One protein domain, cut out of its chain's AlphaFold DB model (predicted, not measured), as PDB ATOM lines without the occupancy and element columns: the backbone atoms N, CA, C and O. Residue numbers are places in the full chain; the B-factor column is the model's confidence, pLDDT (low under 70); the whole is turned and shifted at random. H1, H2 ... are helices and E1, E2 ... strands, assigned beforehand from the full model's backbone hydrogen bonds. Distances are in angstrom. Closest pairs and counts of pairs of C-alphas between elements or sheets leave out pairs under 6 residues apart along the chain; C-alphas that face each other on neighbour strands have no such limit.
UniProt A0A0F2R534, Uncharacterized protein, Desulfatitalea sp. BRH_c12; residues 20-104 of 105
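This is residues 20 to 104 of the 105 residues of an uncharacterized protein of Desulfatitalea sp. BRH_c12 (UniProt A0A0F2R534). A strongly twisted sheet of four strands has a helical hairpin, H1 and H2, packed at one face, with H2 over the strands E4 and E3 and H1 side by side with H2, grazing the sheet only with residues 34 to 38. The link of residues 76 to 84 passes from one edge strand, E2, to the other, E3, on the side of the sheet away from H2. The printed part has 85 residues with two named helices and four named strands, in the order E1 H1 H2 E2 E3 E4; the sheet is mixed, in the order E2 E1 E4 E3, and the class is mixed, helices and strands. The whole is compact, with a radius of gyration of the C-alphas of 12.9 A, and flat in outline, spanning 34 by 32 by 17 A.

The sheet runs from E2, residues 71 to 75, through E1, residues 23 to 29, and E4, residues 96 to 103, to E3, residues 85 to 93; E2 and E3 are its edge strands. From edge to edge the strands' lines turn by 69 degrees. The inner strands E1 and E4 are parallel at 23 degrees, with N 26 and O 99 within hydrogen-bond range at 2.7 A. E2 and E1 are antiparallel at 150 degrees, with N 25 and O 73 at 2.8 A. E4 and E3 form an antiparallel hairpin at 163 degrees, with N 100 and O 89 at 2.8 A. E3 bends by 58 degrees at residue 88. H2, residues 53 to 65, is on one face of the sheet in two layers, helix over strands, at a height over the sheet of 9.7 A. It lies over E4 and E3, slantwise to the strands, at 35 degrees to E3 on the local plane; the closest C-alphas of H2 and E3 are those of Trp 57 and Gly 92, 7.4 A apart. E1 and H2 are near each other. H1, residues 32 to 47, touches H2 with its residues 38 to 45 alone, closest at the C-alphas of Cys 41 and Cys 63, 5.8 A apart. This helical hairpin has a shallow tilt of 13 degrees, opposite ways. In H1 and H2 every O i to N i+4 pair is within hydrogen-bond range.

E1 begins at C-alpha 23, (443.835, 580.969, 371.762), and is 19.4 A long. H1 begins at C-alpha 32, (435.818, 571.233, 395.872), and is 23.0 A long; H2 is 18.6 A long. E2 is 12.9 A, E3 23.1 A and E4 22.0 A long, E4 ending at C-alpha 103, (433.849, 573.011, 383.881).

The two C-alphas farthest apart are those of Ala 20 and Pro 32, 36.8 A. The printed part has no cut and no long link; E2 to E3 is short, and the others are tight. The mean pLDDT of the printed part is 80.9, with residue 20, residues 47 to 51 and residues 92 to 96 under 70.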
ATOM      1  N   ALA A  20     447.150 583.037 361.652       63.03
ATOM      2  CA  ALA A  20     445.999 582.579 362.411       63.03
ATOM      3  C   ALA A  20     446.331 582.755 363.898       63.03
ATOM      4  O   ALA A  20     447.261 582.129 364.409       63.03
ATOM      5  N   MET A  21     445.628 583.667 364.570       70.69
ATOM      6  CA  MET A  21     445.746 583.810 366.015       70.69
ATOM      7  C   MET A  21     445.107 582.584 366.656       70.69
ATOM      8  O   MET A  21     443.949 582.274 366.383       70.69
ATOM      9  N   TYR A  22     445.869 581.895 367.498       76.75
ATOM     10  CA  TYR A  22     445.364 580.786 368.292       76.75
ATOM     11  C   TYR A  22     445.202 581.232 369.738       76.75
ATOM     12  O   TYR A  22     446.025 581.973 370.276       76.75
ATOM     13  N   TYR A  23     444.146 580.738 370.364       83.38
ATOM     14  CA  TYR A  23     443.835 580.969 371.762       83.38
ATOM     15  C   TYR A  23     444.021 579.668 372.525       83.38
ATOM     16  O   TYR A  23     443.476 578.632 372.141       83.38
ATOM     17  N   ASP A  24     444.786 579.723 373.608       86.25
ATOM     18  CA  ASP A  24     444.949 578.583 374.497       86.25
ATOM     19  C   ASP A  24     443.806 578.602 375.521       86.25
ATOM     20  O   ASP A  24     443.596 579.560 376.267       86.25
ATOM     21  N   VAL A  25     443.027 577.530 375.531       87.56
ATOM     22  CA  VAL A  25     441.884 577.321 376.411       87.56
ATOM     23  C   VAL A  25     442.249 576.252 377.411       87.56
ATOM     24  O   VAL A  25     442.462 575.099 377.052       87.56
ATOM     25  N   THR A  26     442.262 576.623 378.679       88.69
ATOM     26  CA  THR A  26     442.497 575.721 379.792       88.69
ATOM     27  C   THR A  26     441.182 575.416 380.500       88.69
ATOM     28  O   THR A  26     440.517 576.314 381.016       88.69
ATOM     29  N   ARG A  27     440.796 574.143 380.528       90.06
ATOM     30  CA  ARG A  27     439.604 573.646 381.219       90.06
ATOM     31  C   ARG A  27     440.018 573.013 382.536       90.06
ATOM     32  O   ARG A  27     440.901 572.164 382.563       90.06
ATOM     33  N   ILE A  28     439.362 573.421 383.613       90.94
ATOM     34  CA  ILE A  28     439.616 572.944 384.968       90.94
ATOM     35  C   ILE A  28     438.309 572.352 385.508       90.94
ATOM     36  O   ILE A  28     437.290 573.049 385.531       90.94
ATOM     37  N   PRO A  29     438.294 571.087 385.953       91.38
ATOM     38  CA  PRO A  29     437.135 570.495 386.605       91.38
ATOM     39  C   PRO A  29     436.746 571.262 387.873       91.38
ATOM     40  O   PRO A  29     437.584 571.575 388.722       91.38
ATOM     41  N   ARG A  30     435.451 571.532 388.039       89.75
ATOM     42  CA  ARG A  30     434.885 572.228 389.198       89.75
ATOM     43  C   ARG A  30     434.693 571.257 390.361       89.75
ATOM     44  O   ARG A  30     433.570 570.898 390.710       89.75
ATOM     45  N   THR A  31     435.800 570.847 390.967       90.69
ATOM     46  CA  THR A  31     435.818 570.041 392.194       90.69
ATOM     47  C   THR A  31     435.995 570.935 393.430       90.69
ATOM     48  O   THR A  31     436.511 572.052 393.310       90.69
ATOM     49  N   PRO A  32     435.573 570.492 394.631       90.69
ATOM     50  CA  PRO A  32     435.818 571.233 395.872       90.69
ATOM     51  C   PRO A  32     437.305 571.538 396.102       90.69
ATOM     52  O   PRO A  32     437.639 572.653 396.509       90.69
ATOM     53  N   ASP A  33     438.182 570.588 395.774       89.75
ATOM     54  CA  ASP A  33     439.631 570.732 395.930       89.75
ATOM     55  C   ASP A  33     440.204 571.769 394.961       89.75
ATOM     56  O   ASP A  33     440.900 572.691 395.393       89.75
ATOM     57  N   ASN A  34     439.813 571.721 393.681       90.31
ATOM     58  CA  ASN A  34     440.229 572.726 392.702       90.31
ATOM     59  C   ASN A  34     439.704 574.119 393.063       90.31
ATOM     60  O   ASN A  34     440.425 575.096 392.906       90.31
ATOM     61  N   LEU A  35     438.479 574.241 393.589       90.31
ATOM     62  CA  LEU A  35     437.938 575.532 394.030       90.31
ATOM     63  C   LEU A  35     438.699 576.109 395.230       90.31
ATOM     64  O   LEU A  35     438.885 577.327 395.310       90.31
ATOM     65  N   LYS A  36     439.132 575.259 396.167       91.56
ATOM     66  CA  LYS A  36     439.955 575.679 397.304       91.56
ATOM     67  C   LYS A  36     441.340 576.126 396.833       91.56
ATOM     68  O   LYS A  36     441.740 577.247 397.145       91.56
ATOM     69  N   ALA A  37     442.011 575.304 396.030       88.94
ATOM     70  CA  ALA A  37     443.315 575.625 395.457       88.94
ATOM     71  C   ALA A  37     443.261 576.900 394.597       88.94
ATOM     72  O   ALA A  37     444.129 577.759 394.709       88.94
ATOM     73  N   LEU A  38     442.191 577.102 393.817       89.44
ATOM     74  CA  LEU A  38     441.995 578.322 393.030       89.44
ATOM     75  C   LEU A  38     441.928 579.577 393.908       89.44
ATOM     76  O   LEU A  38     442.536 580.594 393.579       89.44
ATOM     77  N   ARG A  39     441.211 579.520 395.038       88.62
ATOM     78  CA  ARG A  39     441.158 580.643 395.988       88.62
ATOM     79  C   ARG A  39     442.532 580.936 396.580       88.62
ATOM     80  O   ARG A  39     442.901 582.098 396.710       88.62
ATOM     81  N   GLU A  40     443.301 579.903 396.911       89.25
ATOM     82  CA  GLU A  40     444.674 580.054 397.402       89.25
ATOM     83  C   GLU A  40     445.587 580.678 396.333       89.25
ATOM     84  O   GLU A  40     446.327 581.622 396.632       89.25
ATOM     85  N   CYS A  41     445.460 580.249 395.072       86.31
ATOM     86  CA  CYS A  41     446.136 580.864 393.928       86.31
ATOM     87  C   CYS A  41     445.792 582.353 393.803       86.31
ATOM     88  O   CYS A  41     446.687 583.188 393.673       86.31
ATOM     89  N   GLN A  42     444.505 582.703 393.866       83.50
ATOM     90  CA  GLN A  42     444.040 584.084 393.738       83.50
ATOM     91  C   GLN A  42     444.528 584.967 394.892       83.50
ATOM     92  O   GLN A  42     444.980 586.083 394.648       83.50
ATOM     93  N   ASN A  43     444.514 584.463 396.128       83.88
ATOM     94  CA  ASN A  43     445.007 585.194 397.299       83.88
ATOM     95  C   ASN A  43     446.527 585.429 397.239       83.88
ATOM     96  O   ASN A  43     447.011 586.520 397.552       83.88
ATOM     97  N   THR A  44     447.285 584.426 396.791       79.25
ATOM     98  CA  THR A  44     448.740 584.529 396.597       79.25
ATOM     99  C   THR A  44     449.074 585.501 395.467       79.25
ATOM    100  O   THR A  44     449.969 586.334 395.587       79.25
ATOM    101  N   ALA A  45     448.311 585.458 394.375       74.81
ATOM    102  CA  ALA A  45     448.478 586.395 393.277       74.81
ATOM    103  C   ALA A  45     448.133 587.831 393.710       74.81
ATOM    104  O   ALA A  45     448.893 588.741 393.404       74.81
ATOM    105  N   ALA A  46     447.044 588.037 394.463       71.56
ATOM    106  CA  ALA A  46     446.611 589.347 394.958       71.56
ATOM    107  C   ALA A  46     447.633 590.002 395.903       71.56
ATOM    108  O   ALA A  46     447.853 591.209 395.836       71.56
ATOM    109  N   THR A  47     448.298 589.211 396.748       68.69
ATOM    110  CA  THR A  47     449.372 589.700 397.632       68.69
ATOM    111  C   THR A  47     450.656 590.047 396.870       68.69
ATOM    112  O   THR A  47     451.409 590.915 397.308       68.69
ATOM    113  N   ALA A  48     450.874 589.453 395.692       63.94
ATOM    114  CA  ALA A  48     452.010 589.745 394.818       63.94
ATOM    115  C   ALA A  48     451.821 590.984 393.911       63.94
ATOM    116  O   ALA A  48     452.785 591.410 393.276       63.94
ATOM    117  N   VAL A  49     450.629 591.608 393.868       59.41
ATOM    118  CA  VAL A  49     450.290 592.759 392.988       59.41
ATOM    119  C   VAL A  49     451.149 594.021 393.244       59.41
ATOM    120  O   VAL A  49     451.058 594.999 392.508       59.41
ATOM    121  N   GLY A  50     452.061 594.004 394.220       59.09
ATOM    122  CA  GLY A  50     453.058 595.061 394.432       59.09
ATOM    123  C   GLY A  50     454.260 595.064 393.469       59.09
ATOM    124  O   GLY A  50     454.970 596.065 393.425       59.09
ATOM    125  N   TYR A  51     454.511 593.994 392.702       55.06
ATOM    126  CA  TYR A  51     455.695 593.861 391.838       55.06
ATOM    127  C   TYR A  51     455.340 593.276 390.457       55.06
ATOM    128  O   TYR A  51     454.754 592.204 390.387       55.06
ATOM    129  N   ASP A  52     455.731 593.978 389.383       71.25
ATOM    130  CA  ASP A  52     455.760 593.566 387.960       71.25
ATOM    131  C   ASP A  52     454.576 592.705 387.442       71.25
ATOM    132  O   ASP A  52     454.471 591.507 387.714       71.25
ATOM    133  N   GLN A  53     453.741 593.284 386.563       73.88
ATOM    134  CA  GLN A  53     452.631 592.589 385.882       73.88
ATOM    135  C   GLN A  53     453.042 591.246 385.261       73.88
ATOM    136  O   GLN A  53     452.270 590.284 385.297       73.88
ATOM    137  N   ARG A  54     454.262 591.147 384.722       76.38
ATOM    138  CA  ARG A  54     454.752 589.908 384.110       76.38
ATOM    139  C   ARG A  54     454.998 588.811 385.151       76.38
ATOM    140  O   ARG A  54     454.736 587.641 384.867       76.38
ATOM    141  N   GLY A  55     455.487 589.167 386.338       74.94
ATOM    142  CA  GLY A  55     455.673 588.243 387.460       74.94
ATOM    143  C   GLY A  55     454.340 587.727 388.000       74.94
ATOM    144  O   GLY A  55     454.172 586.519 388.177       74.94
ATOM    145  N   PHE A  56     453.365 588.625 388.156       78.75
ATOM    146  CA  PHE A  56     451.996 588.284 388.548       78.75
ATOM    147  C   PHE A  56     451.352 587.257 387.601       78.75
ATOM    148  O   PHE A  56     450.806 586.249 388.054       78.75
ATOM    149  N   TRP A  57     451.464 587.460 386.285       79.19
ATOM    150  CA  TRP A  57     450.920 586.522 385.297       79.19
ATOM    151  C   TRP A  57     451.584 585.147 385.358       79.19
ATOM    152  O   TRP A  57     450.882 584.139 385.369       79.19
ATOM    153  N   LYS A  58     452.917 585.087 385.478       79.75
ATOM    154  CA  LYS A  58     453.640 583.809 385.610       79.75
ATOM    155  C   LYS A  58     453.224 583.026 386.855       79.75
ATOM    156  O   LYS A  58     453.085 581.807 386.787       79.75
ATOM    157  N   LEU A  59     453.020 583.710 387.981       81.31
ATOM    158  CA  LEU A  59     452.559 583.078 389.219       81.31
ATOM    159  C   LEU A  59     451.156 582.484 389.053       81.31
ATOM    160  O   LEU A  59     450.944 581.325 389.411       81.31
ATOM    161  N   LYS A  60     450.223 583.236 388.453       84.06
ATOM    162  CA  LYS A  60     448.879 582.728 388.140       84.06
ATOM    163  C   LYS A  60     448.933 581.525 387.202       84.06
ATOM    164  O   LYS A  60     448.310 580.510 387.499       84.06
ATOM    165  N   GLU A  61     449.717 581.605 386.124       82.19
ATOM    166  CA  GLU A  61     449.908 580.499 385.176       82.19
ATOM    167  C   GLU A  61     450.354 579.221 385.869       82.19
ATOM    168  O   GLU A  61     449.765 578.156 385.680       82.19
ATOM    169  N   SER A  62     451.411 579.344 386.674       83.94
ATOM    170  CA  SER A  62     452.011 578.219 387.367       83.94
ATOM    171  C   SER A  62     451.019 577.603 388.340       83.94
ATOM    172  O   SER A  62     450.927 576.384 388.411       83.94
ATOM    173  N   CYS A  63     450.251 578.426 389.056       86.44
ATOM    174  CA  CYS A  63     449.277 577.937 390.021       86.44
ATOM    175  C   CYS A  63     448.111 577.218 389.330       86.44
ATOM    176  O   CYS A  63     447.769 576.097 389.695       86.44
ATOM    177  N   TYR A  64     447.554 577.786 388.257       86.12
ATOM    178  CA  TYR A  64     446.444 577.152 387.539       86.12
ATOM    179  C   TYR A  64     446.842 575.834 386.865       86.12
ATOM    180  O   TYR A  64     446.039 574.907 386.838       86.12
ATOM    181  N   LYS A  65     448.091 575.698 386.396       81.19
ATOM    182  CA  LYS A  65     448.611 574.429 385.854       81.19
ATOM    183  C   LYS A  65     448.747 573.314 386.894       81.19
ATOM    184  O   LYS A  65     448.827 572.153 386.505       81.19
ATOM    185  N   THR A  66     448.784 573.638 388.188       83.94
ATOM    186  CA  THR A  66     448.848 572.629 389.264       83.94
ATOM    187  C   THR A  66     447.489 572.061 389.668       83.94
ATOM    188  O   THR A  66     447.444 571.122 390.456       83.94
ATOM    189  N   LEU A  67     446.387 572.600 389.137       85.00
ATOM    190  CA  LEU A  67     445.042 572.119 389.446       85.00
ATOM    191  C   LEU A  67     444.792 570.755 388.793       85.00
ATOM    192  O   LEU A  67     445.220 570.496 387.663       85.00
ATOM    193  N   GLU A  68     444.077 569.877 389.491       82.69
ATOM    194  CA  GLU A  68     443.866 568.507 389.031       82.69
ATOM    195  C   GLU A  68     442.916 568.448 387.832       82.69
ATOM    196  O   GLU A  68     441.900 569.144 387.782       82.69
ATOM    197  N   GLY A  69     443.233 567.577 386.868       76.19
ATOM    198  CA  GLY A  69     442.402 567.354 385.680       76.19
ATOM    199  C   GLY A  69     442.405 568.512 384.678       76.19
ATOM    200  O   GLY A  69     441.528 568.580 383.822       76.19
ATOM    201  N   THR A  70     443.379 569.417 384.784       82.94
ATOM    202  CA  THR A  70     443.543 570.545 383.867       82.94
ATOM    203  C   THR A  70     443.890 570.069 382.455       82.94
ATOM    204  O   THR A  70     444.873 569.351 382.264       82.94
ATOM    205  N   THR A  71     443.125 570.503 381.450       83.25
ATOM    206  CA  THR A  71     443.434 570.266 380.030       83.25
ATOM    207  C   THR A  71     443.594 571.584 379.284       83.25
ATOM    208  O   THR A  71     442.803 572.501 379.478       83.25
ATOM    209  N   THR A  72     444.610 571.689 378.422       84.81
ATOM    210  CA  THR A  72     444.836 572.869 377.572       84.81
ATOM    211  C   THR A  72     444.654 572.494 376.105       84.81
ATOM    212  O   THR A  72     445.279 571.558 375.612       84.81
ATOM    213  N   GLU A  73     443.801 573.235 375.407       85.12
ATOM    214  CA  GLU A  73     443.444 573.037 374.005       85.12
ATOM    215  C   GLU A  73     443.624 574.341 373.222       85.12
ATOM    216  O   GLU A  73     443.404 575.427 373.755       85.12
ATOM    217  N   ARG A  74     443.983 574.243 371.938       84.50
ATOM    218  CA  ARG A  74     444.151 575.404 371.055       84.50
ATOM    219  C   ARG A  74     442.929 575.627 370.190       84.50
ATOM    220  O   ARG A  74     442.529 574.735 369.447       84.50
ATOM    221  N   PHE A  75     442.410 576.846 370.227       80.38
ATOM    222  CA  PHE A  75     441.275 577.274 369.424       80.38
ATOM    223  C   PHE A  75     441.713 578.305 368.379       80.38
ATOM    224  O   PHE A  75     442.444 579.233 368.720       80.38
ATOM    225  N   PRO A  76     441.280 578.173 367.114       80.19
ATOM    226  CA  PRO A  76     441.542 579.174 366.076       80.19
ATOM    227  C   PRO A  76     440.652 580.421 366.214       80.19
ATOM    228  O   PRO A  76     440.886 581.431 365.559       80.19
ATOM    229  N   GLU A  77     439.617 580.351 367.051       80.50
ATOM    230  CA  GLU A  77     438.635 581.410 367.262       80.50
ATOM    231  C   GLU A  77     438.561 581.788 368.737       80.50
ATOM    232  O   GLU A  77     438.867 580.981 369.618       80.50
ATOM    233  N   TYR A  78     438.148 583.029 369.002       81.81
ATOM    234  CA  TYR A  78     438.019 583.536 370.360       81.81
ATOM    235  C   TYR A  78     436.966 582.710 371.121       81.81
ATOM    236  O   TYR A  78     435.803 582.661 370.703       81.81
ATOM    237  N   PRO A  79     437.327 582.054 372.236       79.38
ATOM    238  CA  PRO A  79     436.435 581.143 372.942       79.38
ATOM    239  C   PRO A  79     435.420 581.937 373.777       79.38
ATOM    240  O   PRO A  79     435.597 582.149 374.972       79.38
ATOM    241  N   HIS A  80     434.332 582.387 373.143       71.25
ATOM    242  CA  HIS A  80     433.276 583.166 373.803       71.25
ATOM    243  C   HIS A  80     432.562 582.394 374.922       71.25
ATOM    244  O   HIS A  80     432.151 582.982 375.918       71.25
ATOM    245  N   SER A  81     432.379 581.082 374.752       81.44
ATOM    246  CA  SER A  81     431.800 580.203 375.769       81.44
ATOM    247  C   SER A  81     432.128 578.747 375.455       81.44
ATOM    248  O   SER A  81     432.223 578.363 374.289       81.44
ATOM    249  N   ILE A  82     432.277 577.927 376.492       83.88
ATOM    250  CA  ILE A  82     432.464 576.482 376.360       83.88
ATOM    251  C   ILE A  82     431.295 575.805 377.055       83.88
ATOM    252  O   ILE A  82     430.966 576.114 378.199       83.88
ATOM    253  N   LYS A  83     430.632 574.886 376.352       85.00
ATOM    254  CA  LYS A  83     429.451 574.199 376.877       85.00
ATOM    255  C   LYS A  83     429.790 573.487 378.190       85.00
ATOM    256  O   LYS A  83     430.664 572.629 378.220       85.00
ATOM    257  N   GLY A  84     429.048 573.817 379.247       85.88
ATOM    258  CA  GLY A  84     429.226 573.214 380.570       85.88
ATOM    259  C   GLY A  84     430.354 573.824 381.405       85.88
ATOM    260  O   GLY A  84     430.620 573.306 382.489       85.88
ATOM    261  N   CYS A  85     430.977 574.913 380.945       89.94
ATOM    262  CA  CYS A  85     432.045 575.589 381.667       89.94
ATOM    263  C   CYS A  85     431.817 577.096 381.782       89.94
ATOM    264  O   CYS A  85     431.333 577.737 380.850       89.94
ATOM    265  N   ASP A  86     432.233 577.658 382.912       90.50
ATOM    266  CA  ASP A  86     432.173 579.088 383.191       90.50
ATOM    267  C   ASP A  86     433.574 579.693 383.016       90.50
ATOM    268  O   ASP A  86     434.537 579.198 383.610       90.50
ATOM    269  N   LEU A  87     433.708 580.750 382.207       88.38
ATOM    270  CA  LEU A  87     434.952 581.525 382.133       88.38
ATOM    271  C   LEU A  87     435.157 582.224 383.479       88.38
ATOM    272  O   LEU A  87     434.277 582.962 383.924       88.38
ATOM    273  N   PHE A  88     436.302 582.005 384.119       86.94
ATOM    274  CA  PHE A  88     436.615 582.665 385.391       86.94
ATOM    275  C   PHE A  88     437.855 583.559 385.317       86.94
ATOM    276  O   PHE A  88     438.046 584.390 386.204       86.94
ATOM    277  N   ASP A  89     438.695 583.397 384.292       88.12
ATOM    278  CA  ASP A  89     439.886 584.220 384.089       88.12
ATOM    279  C   ASP A  89     440.273 584.244 382.606       88.12
ATOM    280  O   ASP A  89     440.330 583.197 381.957       88.12
ATOM    281  N   ASP A  90     440.586 585.422 382.081       84.88
ATOM    282  CA  ASP A  90     441.179 585.603 380.761       84.88
ATOM    283  C   ASP A  90     442.386 586.533 380.884       84.88
ATOM    284  O   ASP A  90     442.282 587.712 381.217       84.88
ATOM    285  N   TRP A  91     443.584 586.004 380.666       76.50
ATOM    286  CA  TRP A  91     444.787 586.816 380.813       76.50
ATOM    287  C   TRP A  91     445.910 586.325 379.907       76.50
ATOM    288  O   TRP A  91     445.946 585.181 379.460       76.50
ATOM    289  N   GLY A  92     446.816 587.240 379.582       67.81
ATOM    290  CA  GLY A  92     447.884 587.019 378.619       67.81
ATOM    291  C   GLY A  92     448.299 588.325 377.955       67.81
ATOM    292  O   GLY A  92     447.710 589.376 378.208       67.81
ATOM    293  N   GLN A  93     449.336 588.265 377.128       62.34
ATOM    294  CA  GLN A  93     449.745 589.406 376.304       62.34
ATOM    295  C   GLN A  93     448.988 589.371 374.971       62.34
ATOM    296  O   GLN A  93     448.375 588.360 374.638       62.34
ATOM    297  N   ALA A  94     449.011 590.476 374.218       56.09
ATOM    298  CA  ALA A  94     448.291 590.606 372.943       56.09
ATOM    299  C   ALA A  94     448.562 589.440 371.971       56.09
ATOM    300  O   ALA A  94     447.679 589.048 371.214       56.09
ATOM    301  N   ASP A  95     449.752 588.849 372.073       54.72
ATOM    302  CA  ASP A  95     450.242 587.800 371.182       54.72
ATOM    303  C   ASP A  95     449.907 586.385 371.689       54.72
ATOM    304  O   ASP A  95     450.048 585.410 370.952       54.72
ATOM    305  N   TRP A  96     449.490 586.251 372.954       64.00
ATOM    306  CA  TRP A  96     449.176 584.962 373.565       64.00
ATOM    307  C   TRP A  96     448.219 585.137 374.751       64.00
ATOM    308  O   TRP A  96     448.628 585.520 375.855       64.00
ATOM    309  N   ARG A  97     446.925 584.889 374.509       73.88
ATOM    310  CA  ARG A  97     445.853 585.005 375.507       73.88
ATOM    311  C   ARG A  97     445.405 583.617 375.952       73.88
ATOM    312  O   ARG A  97     444.996 582.809 375.119       73.88
ATOM    313  N   ASN A  98     445.476 583.369 377.258       83.19
ATOM    314  CA  ASN A  98     445.000 582.145 377.884       83.19
ATOM    315  C   ASN A  98     443.605 582.377 378.471       83.19
ATOM    316  O   ASN A  98     443.379 583.351 379.193       83.19
ATOM    317  N   PHE A  99     442.691 581.454 378.202       88.25
ATOM    318  CA  PHE A  99     441.349 581.448 378.777       88.25
ATOM    319  C   PHE A  99     441.218 580.296 379.750       88.25
ATOM    320  O   PHE A  99     441.468 579.152 379.382       88.25
ATOM    321  N   TYR A 100     440.789 580.581 380.971       88.06
ATOM    322  CA  TYR A 100     440.608 579.575 382.004       88.06
ATOM    323  C   TYR A 100     439.126 579.393 382.313       88.06
ATOM    324  O   TYR A 100     438.422 580.322 382.719       88.06
ATOM    325  N   PHE A 101     438.657 578.164 382.133       91.00
ATOM    326  CA  PHE A 101     437.268 577.776 382.314       91.00
ATOM    327  C   PHE A 101     437.131 576.774 383.457       91.00
ATOM    328  O   PHE A 101     437.869 575.793 383.519       91.00
ATOM    329  N   LEU A 102     436.144 576.985 384.327       90.94
ATOM    330  CA  LEU A 102     435.718 576.013 385.331       90.94
ATOM    331  C   LEU A 102     434.562 575.191 384.769       90.94
ATOM    332  O   LEU A 102     433.449 575.691 384.617       90.94
ATOM    333  N   CYS A 103     434.822 573.928 384.461       89.81
ATOM    334  CA  CYS A 103     433.849 573.011 383.881       89.81
ATOM    335  C   CYS A 103     433.116 572.229 384.964       89.81
ATOM    336  O   CYS A 103     433.737 571.750 385.911       89.81
ATOM    337  N   LYS A 104     431.796 572.077 384.834       83.88
ATOM    338  CA  LYS A 104     431.047 571.153 385.695       83.88
ATOM    339  C   LYS A 104     431.617 569.731 385.528       83.88
ATOM    340  O   LYS A 104     432.016 569.400 384.411       83.88
TER     341      LYS A 104